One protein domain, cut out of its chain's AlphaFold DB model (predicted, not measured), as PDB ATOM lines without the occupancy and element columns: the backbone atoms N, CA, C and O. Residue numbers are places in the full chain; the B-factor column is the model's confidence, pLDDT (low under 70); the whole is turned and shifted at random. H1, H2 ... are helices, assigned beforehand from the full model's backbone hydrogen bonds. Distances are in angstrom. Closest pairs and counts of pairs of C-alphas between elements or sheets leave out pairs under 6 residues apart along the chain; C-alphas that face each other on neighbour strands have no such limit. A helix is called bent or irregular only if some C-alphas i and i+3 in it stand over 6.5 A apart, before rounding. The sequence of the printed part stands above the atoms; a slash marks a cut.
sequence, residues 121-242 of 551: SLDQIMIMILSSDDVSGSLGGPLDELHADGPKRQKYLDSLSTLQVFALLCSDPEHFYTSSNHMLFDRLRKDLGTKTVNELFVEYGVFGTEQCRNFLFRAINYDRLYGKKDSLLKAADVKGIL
ATOM      1  N   SER A 121       4.811 -43.407  90.122       53.72
ATOM      2  CA  SER A 121       3.868 -42.633  90.946       53.72
ATOM      3  C   SER A 121       2.413 -42.795  90.477       53.72
ATOM      4  O   SER A 121       2.147 -43.105  89.317       53.72
ATOM      5  N   LEU A 122       1.443 -42.555  91.370       53.44
ATOM      6  CA  LEU A 122       0.015 -42.558  91.011       53.44
ATOM      7  C   LEU A 122      -0.284 -41.547  89.891       53.44
ATOM      8  O   LEU A 122      -1.045 -41.853  88.979       53.44
ATOM      9  N   ASP A 123       0.367 -40.384  89.921       53.41
ATOM     10  CA  ASP A 123       0.196 -39.340  88.908       53.41
ATOM     11  C   ASP A 123       0.741 -39.757  87.531       53.41
ATOM     12  O   ASP A 123       0.141 -39.424  86.511       53.41
ATOM     13  N   GLN A 124       1.826 -40.544  87.488       54.97
ATOM     14  CA  GLN A 124       2.355 -41.139  86.251       54.97
ATOM     15  C   GLN A 124       1.345 -42.100  85.617       54.97
ATOM     16  O   GLN A 124       1.062 -42.010  84.422       54.97
ATOM     17  N   ILE A 125       0.750 -42.985  86.424       53.50
ATOM     18  CA  ILE A 125      -0.293 -43.913  85.962       53.50
ATOM     19  C   ILE A 125      -1.525 -43.133  85.498       53.50
ATOM     20  O   ILE A 125      -2.074 -43.416  84.435       53.50
ATOM     21  N   MET A 126      -1.936 -42.121  86.262       57.03
ATOM     22  CA  MET A 126      -3.067 -41.275  85.904       57.03
ATOM     23  C   MET A 126      -2.829 -40.542  84.591       57.03
ATOM     24  O   MET A 126      -3.740 -40.503  83.778       57.03
ATOM     25  N   ILE A 127      -1.635 -40.012  84.324       59.56
ATOM     26  CA  ILE A 127      -1.362 -39.398  83.021       59.56
ATOM     27  C   ILE A 127      -1.401 -40.421  81.904       59.56
ATOM     28  O   ILE A 127      -2.028 -40.131  80.897       59.56
ATOM     29  N   MET A 128      -0.834 -41.616  82.076       58.78
ATOM     30  CA  MET A 128      -0.933 -42.661  81.052       58.78
ATOM     31  C   MET A 128      -2.394 -43.010  80.728       58.78
ATOM     32  O   MET A 128      -2.746 -43.116  79.555       58.78
ATOM     33  N   ILE A 129      -3.246 -43.122  81.752       54.88
ATOM     34  CA  ILE A 129      -4.686 -43.384  81.598       54.88
ATOM     35  C   ILE A 129      -5.387 -42.192  80.940       54.88
ATOM     36  O   ILE A 129      -6.109 -42.362  79.965       54.88
ATOM     37  N   LEU A 130      -5.170 -40.978  81.442       55.81
ATOM     38  CA  LEU A 130      -5.833 -39.764  80.962       55.81
ATOM     39  C   LEU A 130      -5.361 -39.349  79.561       55.81
ATOM     40  O   LEU A 130      -6.107 -38.693  78.844       55.81
ATOM     41  N   SER A 131      -4.138 -39.724  79.180       56.09
ATOM     42  CA  SER A 131      -3.579 -39.511  77.844       56.09
ATOM     43  C   SER A 131      -3.984 -40.591  76.843       56.09
ATOM     44  O   SER A 131      -3.650 -40.450  75.672       56.09
ATOM     45  N   SER A 132      -4.651 -41.662  77.299       62.88
ATOM     46  CA  SER A 132      -5.159 -42.704  76.408       62.88
ATOM     47  C   SER A 132      -6.296 -42.181  75.539       62.88
ATOM     48  O   SER A 132      -7.012 -41.245  75.908       62.88
ATOM     49  N   ASP A 133      -6.446 -42.802  74.383       59.38
ATOM     50  CA  ASP A 133      -7.269 -42.328  73.277       59.38
ATOM     51  C   ASP A 133      -8.735 -42.144  73.714       59.38
ATOM     52  O   ASP A 133      -9.283 -41.045  73.618       59.38
ATOM     53  N   ASP A 134      -9.326 -43.158  74.355       59.03
ATOM     54  CA  ASP A 134     -10.730 -43.140  74.791       59.03
ATOM     55  C   ASP A 134     -11.018 -42.123  75.907       59.03
ATOM     56  O   ASP A 134     -12.075 -41.479  75.950       59.03
ATOM     57  N   VAL A 135     -10.070 -41.950  76.831       61.06
ATOM     58  CA  VAL A 135     -10.242 -41.062  77.988       61.06
ATOM     59  C   VAL A 135      -9.973 -39.613  77.600       61.06
ATOM     60  O   VAL A 135     -10.718 -38.721  78.009       61.06
ATOM     61  N   SER A 136      -8.947 -39.367  76.784       64.94
ATOM     62  CA  SER A 136      -8.633 -38.032  76.277       64.94
ATOM     63  C   SER A 136      -9.725 -37.517  75.338       64.94
ATOM     64  O   SER A 136     -10.124 -36.359  75.476       64.94
ATOM     65  N   GLY A 137     -10.298 -38.377  74.488       63.12
ATOM     66  CA  GLY A 137     -11.475 -38.058  73.681       63.12
ATOM     67  C   GLY A 137     -12.691 -37.698  74.542       63.12
ATOM     68  O   GLY A 137     -13.327 -36.672  74.316       63.12
ATOM     69  N   SER A 138     -12.963 -38.465  75.603       67.75
ATOM     70  CA  SER A 138     -14.090 -38.206  76.516       67.75
ATOM     71  C   SER A 138     -13.914 -36.938  77.365       67.75
ATOM     72  O   SER A 138     -14.871 -36.207  77.616       67.75
ATOM     73  N   LEU A 139     -12.692 -36.658  77.824       71.50
ATOM     74  CA  LEU A 139     -12.377 -35.457  78.608       71.50
ATOM     75  C   LEU A 139     -12.302 -34.206  77.736       71.50
ATOM     76  O   LEU A 139     -12.666 -33.114  78.180       71.50
ATOM     77  N   GLY A 140     -11.807 -34.369  76.515       71.50
ATOM     78  CA  GLY A 140     -11.630 -33.313  75.544       71.50
ATOM     79  C   GLY A 140     -12.928 -32.929  74.840       71.50
ATOM     80  O   GLY A 140     -13.246 -31.745  74.785       71.50
ATOM     81  N   GLY A 141     -13.712 -33.905  74.380       70.81
ATOM     82  CA  GLY A 141     -14.921 -33.722  73.565       70.81
ATOM     83  C   GLY A 141     -15.836 -32.571  74.003       70.81
ATOM     84  O   GLY A 141     -16.155 -31.714  73.172       70.81
ATOM     85  N   PRO A 142     -16.171 -32.424  75.302       79.19
ATOM     86  CA  PRO A 142     -17.001 -31.312  75.764       79.19
ATOM     87  C   PRO A 142     -16.403 -29.918  75.502       79.19
ATOM     88  O   PRO A 142     -17.148 -28.962  75.293       79.19
ATOM     89  N   LEU A 143     -15.073 -29.754  75.489       75.62
ATOM     90  CA  LEU A 143     -14.439 -28.475  75.132       75.62
ATOM     91  C   LEU A 143     -14.702 -28.094  73.675       75.62
ATOM     92  O   LEU A 143     -14.782 -26.901  73.371       75.62
ATOM     93  N   ASP A 144     -14.834 -29.077  72.792       68.94
ATOM     94  CA  ASP A 144     -15.069 -28.854  71.370       68.94
ATOM     95  C   ASP A 144     -16.557 -28.730  71.054       68.94
ATOM     96  O   ASP A 144     -16.943 -27.838  70.302       68.94
ATOM     97  N   GLU A 145     -17.419 -29.508  71.705       70.56
ATOM     98  CA  GLU A 145     -18.875 -29.326  71.624       70.56
ATOM     99  C   GLU A 145     -19.293 -27.918  72.073       70.56
ATOM    100  O   GLU A 145     -20.136 -27.266  71.455       70.56
ATOM    101  N   LEU A 146     -18.646 -27.399  73.121       74.56
ATOM    102  CA  LEU A 146     -18.928 -26.077  73.674       74.56
ATOM    103  C   LEU A 146     -18.211 -24.935  72.934       74.56
ATOM    104  O   LEU A 146     -18.281 -23.791  73.385       74.56
ATOM    105  N   HIS A 147     -17.546 -25.178  71.796       68.69
ATOM    106  CA  HIS A 147     -16.773 -24.146  71.086       68.69
ATOM    107  C   HIS A 147     -17.583 -22.880  70.741       68.69
ATOM    108  O   HIS A 147     -17.016 -21.785  70.692       68.69
ATOM    109  N   ALA A 148     -18.893 -23.018  70.499       64.06
ATOM    110  CA  ALA A 148     -19.801 -21.913  70.184       64.06
ATOM    111  C   ALA A 148     -20.353 -21.189  71.432       64.06
ATOM    112  O   ALA A 148     -20.837 -20.063  71.320       64.06
ATOM    113  N   ASP A 149     -20.252 -21.797  72.619       77.19
ATOM    114  CA  ASP A 149     -20.717 -21.259  73.905       77.19
ATOM    115  C   ASP A 149     -19.514 -21.013  74.830       77.19
ATOM    116  O   ASP A 149     -19.232 -21.765  75.767       77.19
ATOM    117  N   GLY A 150     -18.779 -19.934  74.538       80.25
ATOM    118  CA  GLY A 150     -17.566 -19.540  75.262       80.25
ATOM    119  C   GLY A 150     -17.702 -19.560  76.795       80.25
ATOM    120  O   GLY A 150     -16.824 -20.118  77.455       80.25
ATOM    121  N   PRO A 151     -18.785 -19.023  77.393       87.19
ATOM    122  CA  PRO A 151     -19.003 -19.092  78.838       87.19
ATOM    123  C   PRO A 151     -19.114 -20.519  79.392       87.19
ATOM    124  O   PRO A 151     -18.489 -20.825  80.410       87.19
ATOM    125  N   LYS A 152     -19.885 -21.409  78.750       83.75
ATOM    126  CA  LYS A 152     -19.985 -22.807  79.207       83.75
ATOM    127  C   LYS A 152     -18.684 -23.565  78.995       83.75
ATOM    128  O   LYS A 152     -18.283 -24.319  79.879       83.75
ATOM    129  N   ARG A 153     -18.008 -23.324  77.873       84.69
ATOM    130  CA  ARG A 153     -16.693 -23.900  77.575       84.69
ATOM    131  C   ARG A 153     -15.672 -23.536  78.644       84.69
ATOM    132  O   ARG A 153     -14.992 -24.412  79.163       84.69
ATOM    133  N   GLN A 154     -15.619 -22.259  79.023       85.75
ATOM    134  CA  GLN A 154     -14.745 -21.784  80.090       85.75
ATOM    135  C   GLN A 154     -15.104 -22.425  81.435       85.75
ATOM    136  O   GLN A 154     -14.217 -22.865  82.156       85.75
ATOM    137  N   LYS A 155     -16.400 -22.556  81.751       89.00
ATOM    138  CA  LYS A 155     -16.856 -23.231  82.975       89.00
ATOM    139  C   LYS A 155     -16.433 -24.704  83.026       89.00
ATOM    140  O   LYS A 155     -16.050 -25.174  84.094       89.00
ATOM    141  N   TYR A 156     -16.511 -25.426  81.907       87.06
ATOM    142  CA  TYR A 156     -16.030 -26.806  81.827       87.06
ATOM    143  C   TYR A 156     -14.506 -26.870  81.965       87.06
ATOM    144  O   TYR A 156     -14.007 -27.627  82.792       87.06
ATOM    145  N   LEU A 157     -13.770 -26.015  81.250       87.62
ATOM    146  CA  LEU A 157     -12.316 -25.912  81.380       87.62
ATOM    147  C   LEU A 157     -11.883 -25.645  82.830       87.62
ATOM    148  O   LEU A 157     -10.936 -26.255  83.313       87.62
ATOM    149  N   ASP A 158     -12.600 -24.778  83.546       87.00
ATOM    150  CA  ASP A 158     -12.335 -24.478  84.956       87.00
ATOM    151  C   ASP A 158     -12.688 -25.629  85.912       87.00
ATOM    152  O   ASP A 158     -12.247 -25.609  87.061       87.00
ATOM    153  N   SER A 159     -13.462 -26.622  85.457       85.38
ATOM    154  CA  SER A 159     -13.766 -27.840  86.222       85.38
ATOM    155  C   SER A 159     -12.687 -28.921  86.113       85.38
ATOM    156  O   SER A 159     -12.658 -29.829  86.943       85.38
ATOM    157  N   LEU A 160     -11.793 -28.820  85.122       83.44
ATOM    158  CA  LEU A 160     -10.690 -29.757  84.936       83.44
ATOM    159  C   LEU A 160      -9.556 -29.467  85.928       83.44
ATOM    160  O   LEU A 160      -9.207 -28.317  86.199       83.44
ATOM    161  N   SER A 161      -8.944 -30.529  86.446       85.00
ATOM    162  CA  SER A 161      -7.715 -30.428  87.240       85.00
ATOM    163  C   SER A 161      -6.502 -30.115  86.357       85.00
ATOM    164  O   SER A 161      -6.488 -30.430  85.166       85.00
ATOM    165  N   THR A 162      -5.435 -29.566  86.945       85.06
ATOM    166  CA  THR A 162      -4.164 -29.329  86.234       85.06
ATOM    167  C   THR A 162      -3.604 -30.612  85.620       85.06
ATOM    168  O   THR A 162      -3.100 -30.576  84.501       85.06
ATOM    169  N   LEU A 163      -3.754 -31.751  86.308       81.75
ATOM    170  CA  LEU A 163      -3.345 -33.063  85.805       81.75
ATOM    171  C   LEU A 163      -4.111 -33.447  84.533       81.75
ATOM    172  O   LEU A 163      -3.502 -33.870  83.560       81.75
ATOM    173  N   GLN A 164      -5.432 -33.248  84.515       82.12
ATOM    174  CA  GLN A 164      -6.263 -33.515  83.334       82.12
ATOM    175  C   GLN A 164      -5.936 -32.564  82.179       82.12
ATOM    176  O   GLN A 164      -5.811 -33.014  81.046       82.12
ATOM    177  N   VAL A 165      -5.738 -31.271  82.455       87.12
ATOM    178  CA  VAL A 165      -5.318 -30.289  81.438       87.12
ATOM    179  C   VAL A 165      -3.966 -30.676  80.836       87.12
ATOM    180  O   VAL A 165      -3.794 -30.641  79.620       87.12
ATOM    181  N   PHE A 166      -3.006 -31.068  81.674       87.81
ATOM    182  CA  PHE A 166      -1.689 -31.503  81.224       87.81
ATOM    183  C   PHE A 166      -1.752 -32.822  80.443       87.81
ATOM    184  O   PHE A 166      -1.128 -32.925  79.390       87.81
ATOM    185  N   ALA A 167      -2.550 -33.794  80.893       81.12
ATOM    186  CA  ALA A 167      -2.758 -35.059  80.193       81.12
ATOM    187  C   ALA A 167      -3.411 -34.867  78.815       81.12
ATOM    188  O   ALA A 167      -2.954 -35.476  77.855       81.12
ATOM    189  N   LEU A 168      -4.393 -33.965  78.685       82.19
ATOM    190  CA  LEU A 168      -4.990 -33.590  77.394       82.19
ATOM    191  C   LEU A 168      -3.973 -32.952  76.436       82.19
ATOM    192  O   LEU A 168      -4.051 -33.131  75.225       82.19
ATOM    193  N   LEU A 169      -3.003 -32.198  76.960       86.62
ATOM    194  CA  LEU A 169      -1.914 -31.648  76.150       86.62
ATOM    195  C   LEU A 169      -0.841 -32.697  75.813       86.62
ATOM    196  O   LEU A 169      -0.104 -32.513  74.851       86.62
ATOM    197  N   CYS A 170      -0.747 -33.779  76.584       84.38
ATOM    198  CA  CYS A 170       0.183 -34.886  76.366       84.38
ATOM    199  C   CYS A 170      -0.411 -36.044  75.548       84.38
ATOM    200  O   CYS A 170       0.334 -36.930  75.128       84.38
ATOM    201  N   SER A 171      -1.730 -36.072  75.347       78.06
ATOM    202  CA  SER A 171      -2.394 -37.106  74.556       78.06
ATOM    203  C   SER A 171      -2.012 -36.999  73.086       78.06
ATOM    204  O   SER A 171      -1.555 -35.941  72.622       78.06
ATOM    205  N   ASP A 172      -2.220 -38.097  72.357       73.31
ATOM    206  CA  ASP A 172      -1.977 -38.133  70.921       73.31
ATOM    207  C   ASP A 172      -2.633 -36.918  70.240       73.31
ATOM    208  O   ASP A 172      -3.818 -36.640  70.485       73.31
ATOM    209  N   PRO A 173      -1.876 -36.133  69.451       64.12
ATOM    210  CA  PRO A 173      -2.419 -35.069  68.620       64.12
ATOM    211  C   PRO A 173      -3.658 -35.477  67.804       64.12
ATOM    212  O   PRO A 173      -4.456 -34.591  67.495       64.12
ATOM    213  N   GLU A 174      -3.838 -36.771  67.508       56.19
ATOM    214  CA  GLU A 174      -4.958 -37.368  66.764       56.19
ATOM    215  C   GLU A 174      -6.308 -37.354  67.485       56.19
ATOM    216  O   GLU A 174      -7.341 -37.227  66.831       56.19
ATOM    217  N   HIS A 175      -6.339 -37.410  68.817       55.72
ATOM    218  CA  HIS A 175      -7.579 -37.768  69.531       55.72
ATOM    219  C   HIS A 175      -8.359 -36.600  70.134       55.72
ATOM    220  O   HIS A 175      -9.469 -36.784  70.629       55.72
ATOM    221  N   PHE A 176      -7.810 -35.386  70.108       53.66
ATOM    222  CA  PHE A 176      -8.483 -34.228  70.692       53.66
ATOM    223  C   PHE A 176      -8.325 -32.985  69.828       53.66
ATOM    224  O   PHE A 176      -7.200 -32.606  69.474       53.66
ATOM    225  N   TYR A 177      -9.449 -32.327  69.520       56.06
ATOM    226  CA  TYR A 177      -9.448 -31.244  68.557       56.06
ATOM    227  C   TYR A 177      -8.615 -30.043  69.012       56.06
ATOM    228  O   TYR A 177      -8.572 -29.564  70.146       56.06
ATOM    229  N   THR A 178      -7.994 -29.476  67.996       55.81
ATOM    230  CA  THR A 178      -7.106 -28.323  67.995       55.81
ATOM    231  C   THR A 178      -7.754 -27.025  68.478       55.81
ATOM    232  O   THR A 178      -7.065 -26.105  68.929       55.81
ATOM    233  N   SER A 179      -9.077 -26.904  68.423       56.72
ATOM    234  CA  SER A 179      -9.739 -25.623  68.691       56.72
ATOM    235  C   SER A 179      -9.543 -25.130  70.135       56.72
ATOM    236  O   SER A 179      -9.595 -23.926  70.387       56.72
ATOM    237  N   SER A 180      -9.282 -26.046  71.073       72.69
ATOM    238  CA  SER A 180      -9.201 -25.792  72.517       72.69
ATOM    239  C   SER A 180      -7.771 -25.732  73.067       72.69
ATOM    240  O   SER A 180      -7.566 -25.261  74.186       72.69
ATOM    241  N   ASN A 181      -6.767 -26.181  72.303       79.06
ATOM    242  CA  ASN A 181      -5.383 -26.313  72.782       79.06
ATOM    243  C   ASN A 181      -4.814 -24.994  73.321       79.06
ATOM    244  O   ASN A 181      -4.126 -24.987  74.337       79.06
ATOM    245  N   HIS A 182      -5.127 -23.861  72.684       79.06
ATOM    246  CA  HIS A 182      -4.686 -22.556  73.174       79.06
ATOM    247  C   HIS A 182      -5.236 -22.251  74.579       79.06
ATOM    248  O   HIS A 182      -4.471 -21.797  75.425       79.06
ATOM    249  N   MET A 183      -6.507 -22.579  74.852       83.31
ATOM    250  CA  MET A 183      -7.126 -22.402  76.170       83.31
ATOM    251  C   MET A 183      -6.525 -23.353  77.207       83.31
ATOM    252  O   MET A 183      -6.299 -22.944  78.343       83.31
ATOM    253  N   LEU A 184      -6.228 -24.599  76.821       87.38
ATOM    254  CA  LEU A 184      -5.527 -25.554  77.685       87.38
ATOM    255  C   LEU A 184      -4.125 -25.048  78.043       87.38
ATOM    256  O   LEU A 184      -3.748 -25.084  79.211       87.38
ATOM    257  N   PHE A 185      -3.373 -24.516  77.075       89.75
ATOM    258  CA  PHE A 185      -2.062 -23.916  77.333       89.75
ATOM    259  C   PHE A 185      -2.152 -22.680  78.231       89.75
ATOM    260  O   PHE A 185      -1.338 -22.538  79.143       89.75
ATOM    261  N   ASP A 186      -3.135 -21.802  78.021       88.50
ATOM    262  CA  ASP A 186      -3.334 -20.620  78.866       88.50
ATOM    263  C   ASP A 186      -3.757 -21.010  80.289       88.50
ATOM    264  O   ASP A 186      -3.270 -20.437  81.270       88.50
ATOM    265  N   ARG A 187      -4.608 -22.036  80.420       90.38
ATOM    266  CA  ARG A 187      -4.992 -22.613  81.710       90.38
ATOM    267  C   ARG A 187      -3.788 -23.227  82.419       90.38
ATOM    268  O   ARG A 187      -3.547 -22.902  83.579       90.38
ATOM    269  N   LEU A 188      -2.997 -24.036  81.717       92.38
ATOM    270  CA  LEU A 188      -1.780 -24.637  82.258       92.38
ATOM    271  C   LEU A 188      -0.775 -23.564  82.693       92.38
ATOM    272  O   LEU A 188      -0.197 -23.665  83.771       92.38
ATOM    273  N   ARG A 189      -0.602 -22.495  81.903       90.75
ATOM    274  CA  ARG A 189       0.248 -21.348  82.258       90.75
ATOM    275  C   ARG A 189      -0.156 -20.728  83.590       90.75
ATOM    276  O   ARG A 189       0.708 -20.389  84.396       90.75
ATOM    277  N   LYS A 190      -1.463 -20.553  83.796       90.44
ATOM    278  CA  LYS A 190      -2.028 -19.998  85.028       90.44
ATOM    279  C   LYS A 190      -1.807 -20.939  86.213       90.44
ATOM    280  O   LYS A 190      -1.414 -20.465  87.275       90.44
ATOM    281  N   ASP A 191      -2.023 -22.237  86.016       90.25
ATOM    282  CA  ASP A 191      -1.884 -23.255  87.064       90.25
ATOM    283  C   ASP A 191      -0.420 -23.477  87.481       90.25
ATOM    284  O   ASP A 191      -0.140 -23.730  88.649       90.25
ATOM    285  N   LEU A 192       0.524 -23.327  86.547       88.44
ATOM    286  CA  LEU A 192       1.957 -23.475  86.806       88.44
ATOM    287  C   LEU A 192       2.510 -22.423  87.776       88.44
ATOM    288  O   LEU A 192       3.426 -22.716  88.545       88.44
ATOM    289  N   GLY A 193       1.988 -21.193  87.755       86.12
ATOM    290  CA  GLY A 193       2.515 -20.098  88.570       86.12
ATOM    291  C   GLY A 193       4.020 -19.888  88.343       86.12
ATOM    292  O   GLY A 193       4.438 -19.392  87.297       86.12
ATOM    293  N   THR A 194       4.848 -20.250  89.328       84.31
ATOM    294  CA  THR A 194       6.319 -20.185  89.229       84.31
ATOM    295  C   THR A 194       6.967 -21.448  88.662       84.31
ATOM    296  O   THR A 194       8.099 -21.361  88.175       84.31
ATOM    297  N   LYS A 195       6.268 -22.587  88.723       87.50
ATOM    298  CA  LYS A 195       6.734 -23.897  88.260       87.50
ATOM    299  C   LYS A 195       6.939 -23.889  86.744       87.50
ATOM    300  O   LYS A 195       6.294 -23.129  86.017       87.50
ATOM    301  N   THR A 196       7.859 -24.703  86.251       87.69
ATOM    302  CA  THR A 196       8.129 -24.857  84.823       87.69
ATOM    303  C   THR A 196       7.464 -26.105  84.249       87.69
ATOM    304  O   THR A 196       7.080 -27.029  84.967       87.69
ATOM    305  N   VAL A 197       7.316 -26.142  82.923       89.00
ATOM    306  CA  VAL A 197       6.753 -27.318  82.242       89.00
ATOM    307  C   VAL A 197       7.696 -28.518  82.393       89.00
ATOM    308  O   VAL A 197       7.233 -29.632  82.611       89.00
ATOM    309  N   ASN A 198       9.016 -28.299  82.357       86.81
ATOM    310  CA  ASN A 198       9.993 -29.362  82.597       86.81
ATOM    311  C   ASN A 198       9.844 -29.989  83.992       86.81
ATOM    312  O   ASN A 198       9.937 -31.204  84.136       86.81
ATOM    313  N   GLU A 199       9.547 -29.180  85.013       85.38
ATOM    314  CA  GLU A 199       9.265 -29.694  86.356       85.38
ATOM    315  C   GLU A 199       8.003 -30.571  86.385       85.38
ATOM    316  O   GLU A 199       8.000 -31.578  87.088       85.38
ATOM    317  N   LEU A 200       6.960 -30.255  85.601       85.56
ATOM    318  CA  LEU A 200       5.809 -31.159  85.439       85.56
ATOM    319  C   LEU A 200       6.203 -32.454  84.734       85.56
ATOM    320  O   LEU A 200       5.796 -33.522  85.177       85.56
ATOM    321  N   PHE A 201       7.007 -32.377  83.668       83.69
ATOM    322  CA  PHE A 201       7.413 -33.580  82.944       83.69
ATOM    323  C   PHE A 201       8.160 -34.571  83.844       83.69
ATOM    324  O   PHE A 201       7.936 -35.778  83.754       83.69
ATOM    325  N   VAL A 202       9.032 -34.059  84.717       81.25
ATOM    326  CA  VAL A 202       9.779 -34.866  85.689       81.25
ATOM    327  C   VAL A 202       8.868 -35.383  86.802       81.25
ATOM    328  O   VAL A 202       8.885 -36.581  87.079       81.25
ATOM    329  N   GLU A 203       8.053 -34.517  87.415       79.25
ATOM    330  CA  GLU A 203       7.116 -34.898  88.487       79.25
ATOM    331  C   GLU A 203       6.184 -36.030  88.051       79.25
ATOM    332  O   GLU A 203       5.948 -36.988  88.787       79.25
ATOM    333  N   TYR A 204       5.719 -35.943  86.810       74.88
ATOM    334  CA  TYR A 204       4.785 -36.879  86.223       74.88
ATOM    335  C   TYR A 204       5.432 -37.958  85.357       74.88
ATOM    336  O   TYR A 204       4.720 -38.661  84.650       74.88
ATOM    337  N   GLY A 205       6.762 -38.106  85.394       69.12
ATOM    338  CA  GLY A 205       7.498 -39.180  84.707       69.12
ATOM    339  C   GLY A 205       7.238 -39.321  83.211       69.12
ATOM    340  O   GLY A 205       7.369 -40.413  82.671       69.12
ATOM    341  N   VAL A 206       6.867 -38.232  82.549       75.94
ATOM    342  CA  VAL A 206       6.630 -38.189  81.101       75.94
ATOM    343  C   VAL A 206       7.816 -37.593  80.344       75.94
ATOM    344  O   VAL A 206       7.827 -37.594  79.118       75.94
ATOM    345  N   PHE A 207       8.847 -37.103  81.030       79.44
ATOM    346  CA  PHE A 207      10.086 -36.658  80.387       79.44
ATOM    347  C   PHE A 207      10.712 -37.782  79.537       79.44
ATOM    348  O   PHE A 207      10.868 -38.899  80.026       79.44
ATOM    349  N   GLY A 208      11.088 -37.499  78.284       72.88
ATOM    350  CA  GLY A 208      11.668 -38.514  77.386       72.88
ATOM    351  C   GLY A 208      10.669 -39.556  76.873       72.88
ATOM    352  O   GLY A 208      11.064 -40.602  76.371       72.88
ATOM    353  N   THR A 209       9.368 -39.309  77.038       76.62
ATOM    354  CA  THR A 209       8.311 -40.206  76.558       76.62
ATOM    355  C   THR A 209       7.587 -39.617  75.351       76.62
ATOM    356  O   THR A 209       7.675 -38.424  75.046       76.62
ATOM    357  N   GLU A 210       6.794 -40.456  74.698       79.25
ATOM    358  CA  GLU A 210       5.847 -40.058  73.661       79.25
ATOM    359  C   GLU A 210       4.891 -38.948  74.102       79.25
ATOM    360  O   GLU A 210       4.654 -38.011  73.349       79.25
ATOM    361  N   GLN A 211       4.412 -38.992  75.344       83.12
ATOM    362  CA  GLN A 211       3.544 -37.966  75.919       83.12
ATOM    363  C   GLN A 211       4.223 -36.588  75.927       83.12
ATOM    364  O   GLN A 211       3.617 -35.577  75.568       83.12
ATOM    365  N   CYS A 212       5.512 -36.542  76.286       85.12
ATOM    366  CA  CYS A 212       6.301 -35.310  76.218       85.12
ATOM    367  C   CYS A 212       6.469 -34.825  74.778       85.12
ATOM    368  O   CYS A 212       6.330 -33.631  74.505       85.12
ATOM    369  N   ARG A 213       6.711 -35.738  73.836       85.69
ATOM    370  CA  ARG A 213       6.796 -35.395  72.415       85.69
ATOM    371  C   ARG A 213       5.479 -34.824  71.878       85.69
ATOM    372  O   ARG A 213       5.497 -33.794  71.206       85.69
ATOM    373  N   ASN A 214       4.350 -35.438  72.213       84.50
ATOM    374  CA  ASN A 214       3.021 -34.992  71.801       84.50
ATOM    375  C   ASN A 214       2.725 -33.579  72.318       84.50
ATOM    376  O   ASN A 214       2.313 -32.703  71.550       84.50
ATOM    377  N   PHE A 215       3.054 -33.314  73.587       88.44
ATOM    378  CA  PHE A 215       2.988 -31.969  74.153       88.44
ATOM    379  C   PHE A 215       3.851 -30.978  73.372       88.44
ATOM    380  O   PHE A 215       3.412 -29.862  73.093       88.44
ATOM    381  N   LEU A 216       5.078 -31.362  73.005       88.25
ATOM    382  CA  LEU A 216       5.984 -30.504  72.246       88.25
ATOM    383  C   LEU A 216       5.461 -30.195  70.842       88.25
ATOM    384  O   LEU A 216       5.497 -29.031  70.442       88.25
ATOM    385  N   PHE A 217       4.916 -31.179  70.122       85.06
ATOM    386  CA  PHE A 217       4.277 -30.939  68.826       85.06
ATOM    387  C   PHE A 217       3.106 -29.963  68.943       85.06
ATOM    388  O   PHE A 217       3.017 -29.009  68.162       85.06
ATOM    389  N   ARG A 218       2.256 -30.114  69.968       83.81
ATOM    390  CA  ARG A 218       1.207 -29.125  70.261       83.81
ATOM    391  C   ARG A 218       1.817 -27.763  70.601       83.81
ATOM    392  O   ARG A 218       1.389 -26.751  70.064       83.81
ATOM    393  N   ALA A 219       2.847 -27.694  71.437       86.56
ATOM    394  CA  ALA A 219       3.445 -26.420  71.825       86.56
ATOM    395  C   ALA A 219       4.057 -25.668  70.628       86.56
ATOM    396  O   ALA A 219       3.935 -24.446  70.548       86.56
ATOM    397  N   ILE A 220       4.673 -26.385  69.685       82.38
ATOM    398  CA  ILE A 220       5.200 -25.830  68.431       82.38
ATOM    399  C   ILE A 220       4.068 -25.263  67.576       82.38
ATOM    400  O   ILE A 220       4.129 -24.101  67.177       82.38
ATOM    401  N   ASN A 221       3.016 -26.055  67.353       77.88
ATOM    402  CA  ASN A 221       1.893 -25.679  66.492       77.88
ATOM    403  C   ASN A 221       1.118 -24.448  66.989       77.88
ATOM    404  O   ASN A 221       0.490 -23.768  66.182       77.88
ATOM    405  N   TYR A 222       1.181 -24.145  68.290       77.81
ATOM    406  CA  TYR A 222       0.490 -23.010  68.919       77.81
ATOM    407  C   TYR A 222       1.439 -21.897  69.373       77.81
ATOM    408  O   TYR A 222       1.069 -21.099  70.234       77.81
ATOM    409  N   ASP A 223       2.668 -21.855  68.841       80.50
ATOM    410  CA  ASP A 223       3.664 -20.824  69.163       80.50
ATOM    411  C   ASP A 223       3.902 -20.667  70.686       80.50
ATOM    412  O   ASP A 223       4.195 -19.584  71.200       80.50
ATOM    413  N   ARG A 224       3.799 -21.780  71.427       84.81
ATOM    414  CA  ARG A 224       4.022 -21.861  72.880       84.81
ATOM    415  C   ARG A 224       5.461 -22.221  73.247       84.81
ATOM    416  O   ARG A 224       5.807 -22.198  74.426       84.81
ATOM    417  N   LEU A 225       6.314 -22.511  72.269       83.25
ATOM    418  CA  LEU A 225       7.751 -22.689  72.485       83.25
ATOM    419  C   LEU A 225       8.457 -21.397  72.908       83.25
ATOM    420  O   LEU A 225       7.968 -20.289  72.690       83.25
ATOM    421  N   TYR A 226       9.644 -21.541  73.497       82.44
ATOM    422  CA  TYR A 226      10.556 -20.422  73.739       82.44
ATOM    423  C   TYR A 226      10.855 -19.652  72.440       82.44
ATOM    424  O   TYR A 226      10.987 -20.250  71.375       82.44
ATOM    425  N   GLY A 227      10.962 -18.323  72.528       72.06
ATOM    426  CA  GLY A 227      11.265 -17.454  71.381       72.06
ATOM    427  C   GLY A 227      10.063 -17.101  70.494       72.06
ATOM    428  O   GLY A 227      10.223 -16.388  69.505       72.06
ATOM    429  N   LYS A 228       8.856 -17.559  70.842       77.94
ATOM    430  CA  LYS A 228       7.600 -17.249  70.142       77.94
ATOM    431  C   LYS A 228       6.725 -16.269  70.934       77.94
ATOM    432  O   LYS A 228       6.920 -16.078  72.134       77.94
ATOM    433  N   LYS A 229       5.761 -15.631  70.258       71.00
ATOM    434  CA  LYS A 229       4.943 -14.534  70.812       71.00
ATOM    435  C   LYS A 229       4.168 -14.937  72.073       71.00
ATOM    436  O   LYS A 229       4.166 -14.182  73.041       71.00
ATOM    437  N   ASP A 230       3.584 -16.132  72.078       71.88
ATOM    438  CA  ASP A 230       2.715 -16.622  73.154       71.88
ATOM    439  C   ASP A 230       3.366 -17.744  73.972       71.88
ATOM    440  O   ASP A 230       2.688 -18.594  74.558       71.88
ATOM    441  N   SER A 231       4.700 -17.706  74.041       82.00
ATOM    442  CA  SER A 231       5.546 -18.695  74.695       82.00
ATOM    443  C   SER A 231       5.078 -19.060  76.111       82.00
ATOM    444  O   SER A 231       4.917 -18.196  76.982       82.00
ATOM    445  N   LEU A 232       4.880 -20.361  76.327       87.75
ATOM    446  CA  LEU A 232       4.701 -21.003  77.626       87.75
ATOM    447  C   LEU A 232       6.037 -21.551  78.144       87.75
ATOM    448  O   LEU A 232       6.357 -21.381  79.320       87.75
ATOM    449  N   LEU A 233       6.799 -22.217  77.271       87.50
ATOM    450  CA  LEU A 233       8.054 -22.866  77.634       87.50
ATOM    451  C   LEU A 233       9.195 -21.855  77.755       87.50
ATOM    452  O   LEU A 233       9.408 -21.019  76.879       87.50
ATOM    453  N   LYS A 234       9.988 -21.970  78.821       85.88
ATOM    454  CA  LYS A 234      11.185 -21.145  79.020       85.88
ATOM    455  C   LYS A 234      12.375 -21.755  78.272       85.88
ATOM    456  O   LYS A 234      12.383 -22.943  77.962       85.88
ATOM    457  N   ALA A 235      13.428 -20.967  78.045       82.38
ATOM    458  CA  ALA A 235      14.659 -21.450  77.403       82.38
ATOM    459  C   ALA A 235      15.239 -22.702  78.091       82.38
ATOM    460  O   ALA A 235      15.663 -23.646  77.429       82.38
ATOM    461  N   ALA A 236      15.216 -22.716  79.428       79.12
ATOM    462  CA  ALA A 236      15.672 -23.849  80.228       79.12
ATOM    463  C   ALA A 236      14.802 -25.101  80.036       79.12
ATOM    464  O   ALA A 236      15.347 -26.201  80.008       79.12
ATOM    465  N   ASP A 237      13.484 -24.933  79.862       82.50
ATOM    466  CA  ASP A 237      12.575 -26.051  79.595       82.50
ATOM    467  C   ASP A 237      12.907 -26.678  78.248       82.50
ATOM    468  O   ASP A 237      13.145 -27.879  78.173       82.50
ATOM    469  N   VAL A 238      13.006 -25.845  77.205       80.75
ATOM    470  CA  VAL A 238      13.295 -26.295  75.840       80.75
ATOM    471  C   VAL A 238      14.604 -27.076  75.791       80.75
ATOM    472  O   VAL A 238      14.630 -28.156  75.218       80.75
ATOM    473  N   LYS A 239      15.666 -26.609  76.454       80.19
ATOM    474  CA  LYS A 239      16.945 -27.338  76.479       80.19
ATOM    475  C   LYS A 239      16.832 -28.758  77.052       80.19
ATOM    476  O   LYS A 239      17.549 -29.649  76.610       80.19
ATOM    477  N   GLY A 240      15.973 -28.964  78.050       75.44
ATOM    478  CA  GLY A 240      15.799 -30.272  78.682       75.44
ATOM    479  C   GLY A 240      15.059 -31.263  77.789       75.44
ATOM    480  O   GLY A 240      15.507 -32.390  77.626       75.44
ATOM    481  N   ILE A 241      13.945 -30.837  77.197       80.94
ATOM    482  CA  ILE A 241      12.965 -31.749  76.582       80.94
ATOM    483  C   ILE A 241      13.038 -31.818  75.055       80.94
ATOM    484  O   ILE A 241      12.473 -32.723  74.453       80.94
ATOM    485  N   LEU A 242      13.698 -30.860  74.399       81.50
ATOM    486  CA  LEU A 242      13.762 -30.797  72.938       81.50
ATOM    487  C   LEU A 242      14.360 -32.057  72.283       81.50
ATOM    488  O   LEU A 242      13.844 -32.436  71.233       81.50
TER     489      LEU A 242
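AT A GLANCE: This is residues 121 to 242 of the 551 residues of an uncharacterized protein of uncultured archaeon (UniProt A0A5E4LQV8). A short helix, H4, lies in the middle with H1, H2, H5 and H7 packed round it, mostly crossed. H3 folds back along H2 at one end of the longest axis, and H6 with H8 makes the other end. The printed part has 122 residues with eight named helices, H1 to H8 in chain order, and no named strand: all helix. It is compact, with a radius of gyration of the C-alphas of 13.4 A and spans of 38 by 33 by 25 A.

HOW THE PARTS SIT: H2, residues 133 to 148, has a kink of 34 degrees near residue 140 and is irregular, C-alphas 145 and 148 being 7.6 A apart. Its residues 142 to 147 alone touch H3, residues 150 to 157, in a hairpin at a shallow tilt of 22 degrees; the closest C-alphas, Leu 146 and Arg 153, are 5.0 A apart. Its residues 136 to 140 alone touch the hub, H4, residues 162 to 170, about perpendicular at 80 degrees, closest at C-alphas 136 and 168, 5.9 A. H4 touches H1, residues 122 to 130, closest at C-alphas 127 and 167, 5.4 A. H5, residues 178 to 192, is irregular too, C-alphas 179 and 182 being 7.4 A apart; it forms a hairpin with H4 at 43 degrees, closest at C-alphas 165 and 184, 6.0 A. H7, residues 210 to 221, touches H4 at 81 degrees, about perpendicular, closest at C-alphas 170 and 211, 4.6 A. H6, residues 197 to 203, is near H4 and touches H8, residues 235 to 242, closest at C-alphas 198 and 237, 5.2 A. Every O i to N i+4 pair is within hydrogen-bond range except in H2, 7 of 12, and H5, 9 of 11.

IN THESE COORDINATES: H1 begins at C-alpha 122 (0.015, -42.558, 91.011), and H8 ends at C-alpha 242 (13.762, -30.797, 72.938). H2 is 24.2 A long, H5 21.4 A and H7 16.5 A.

THE WHOLE: The C-alphas farthest apart, Asp 149 and Lys 239, are 38.2 A apart. The printed part has no cut; the link from H7 to H8 is long. Mean pLDDT of the printed part is 76.9, with residues 121 to 138 and 173 to 179 among those under 70.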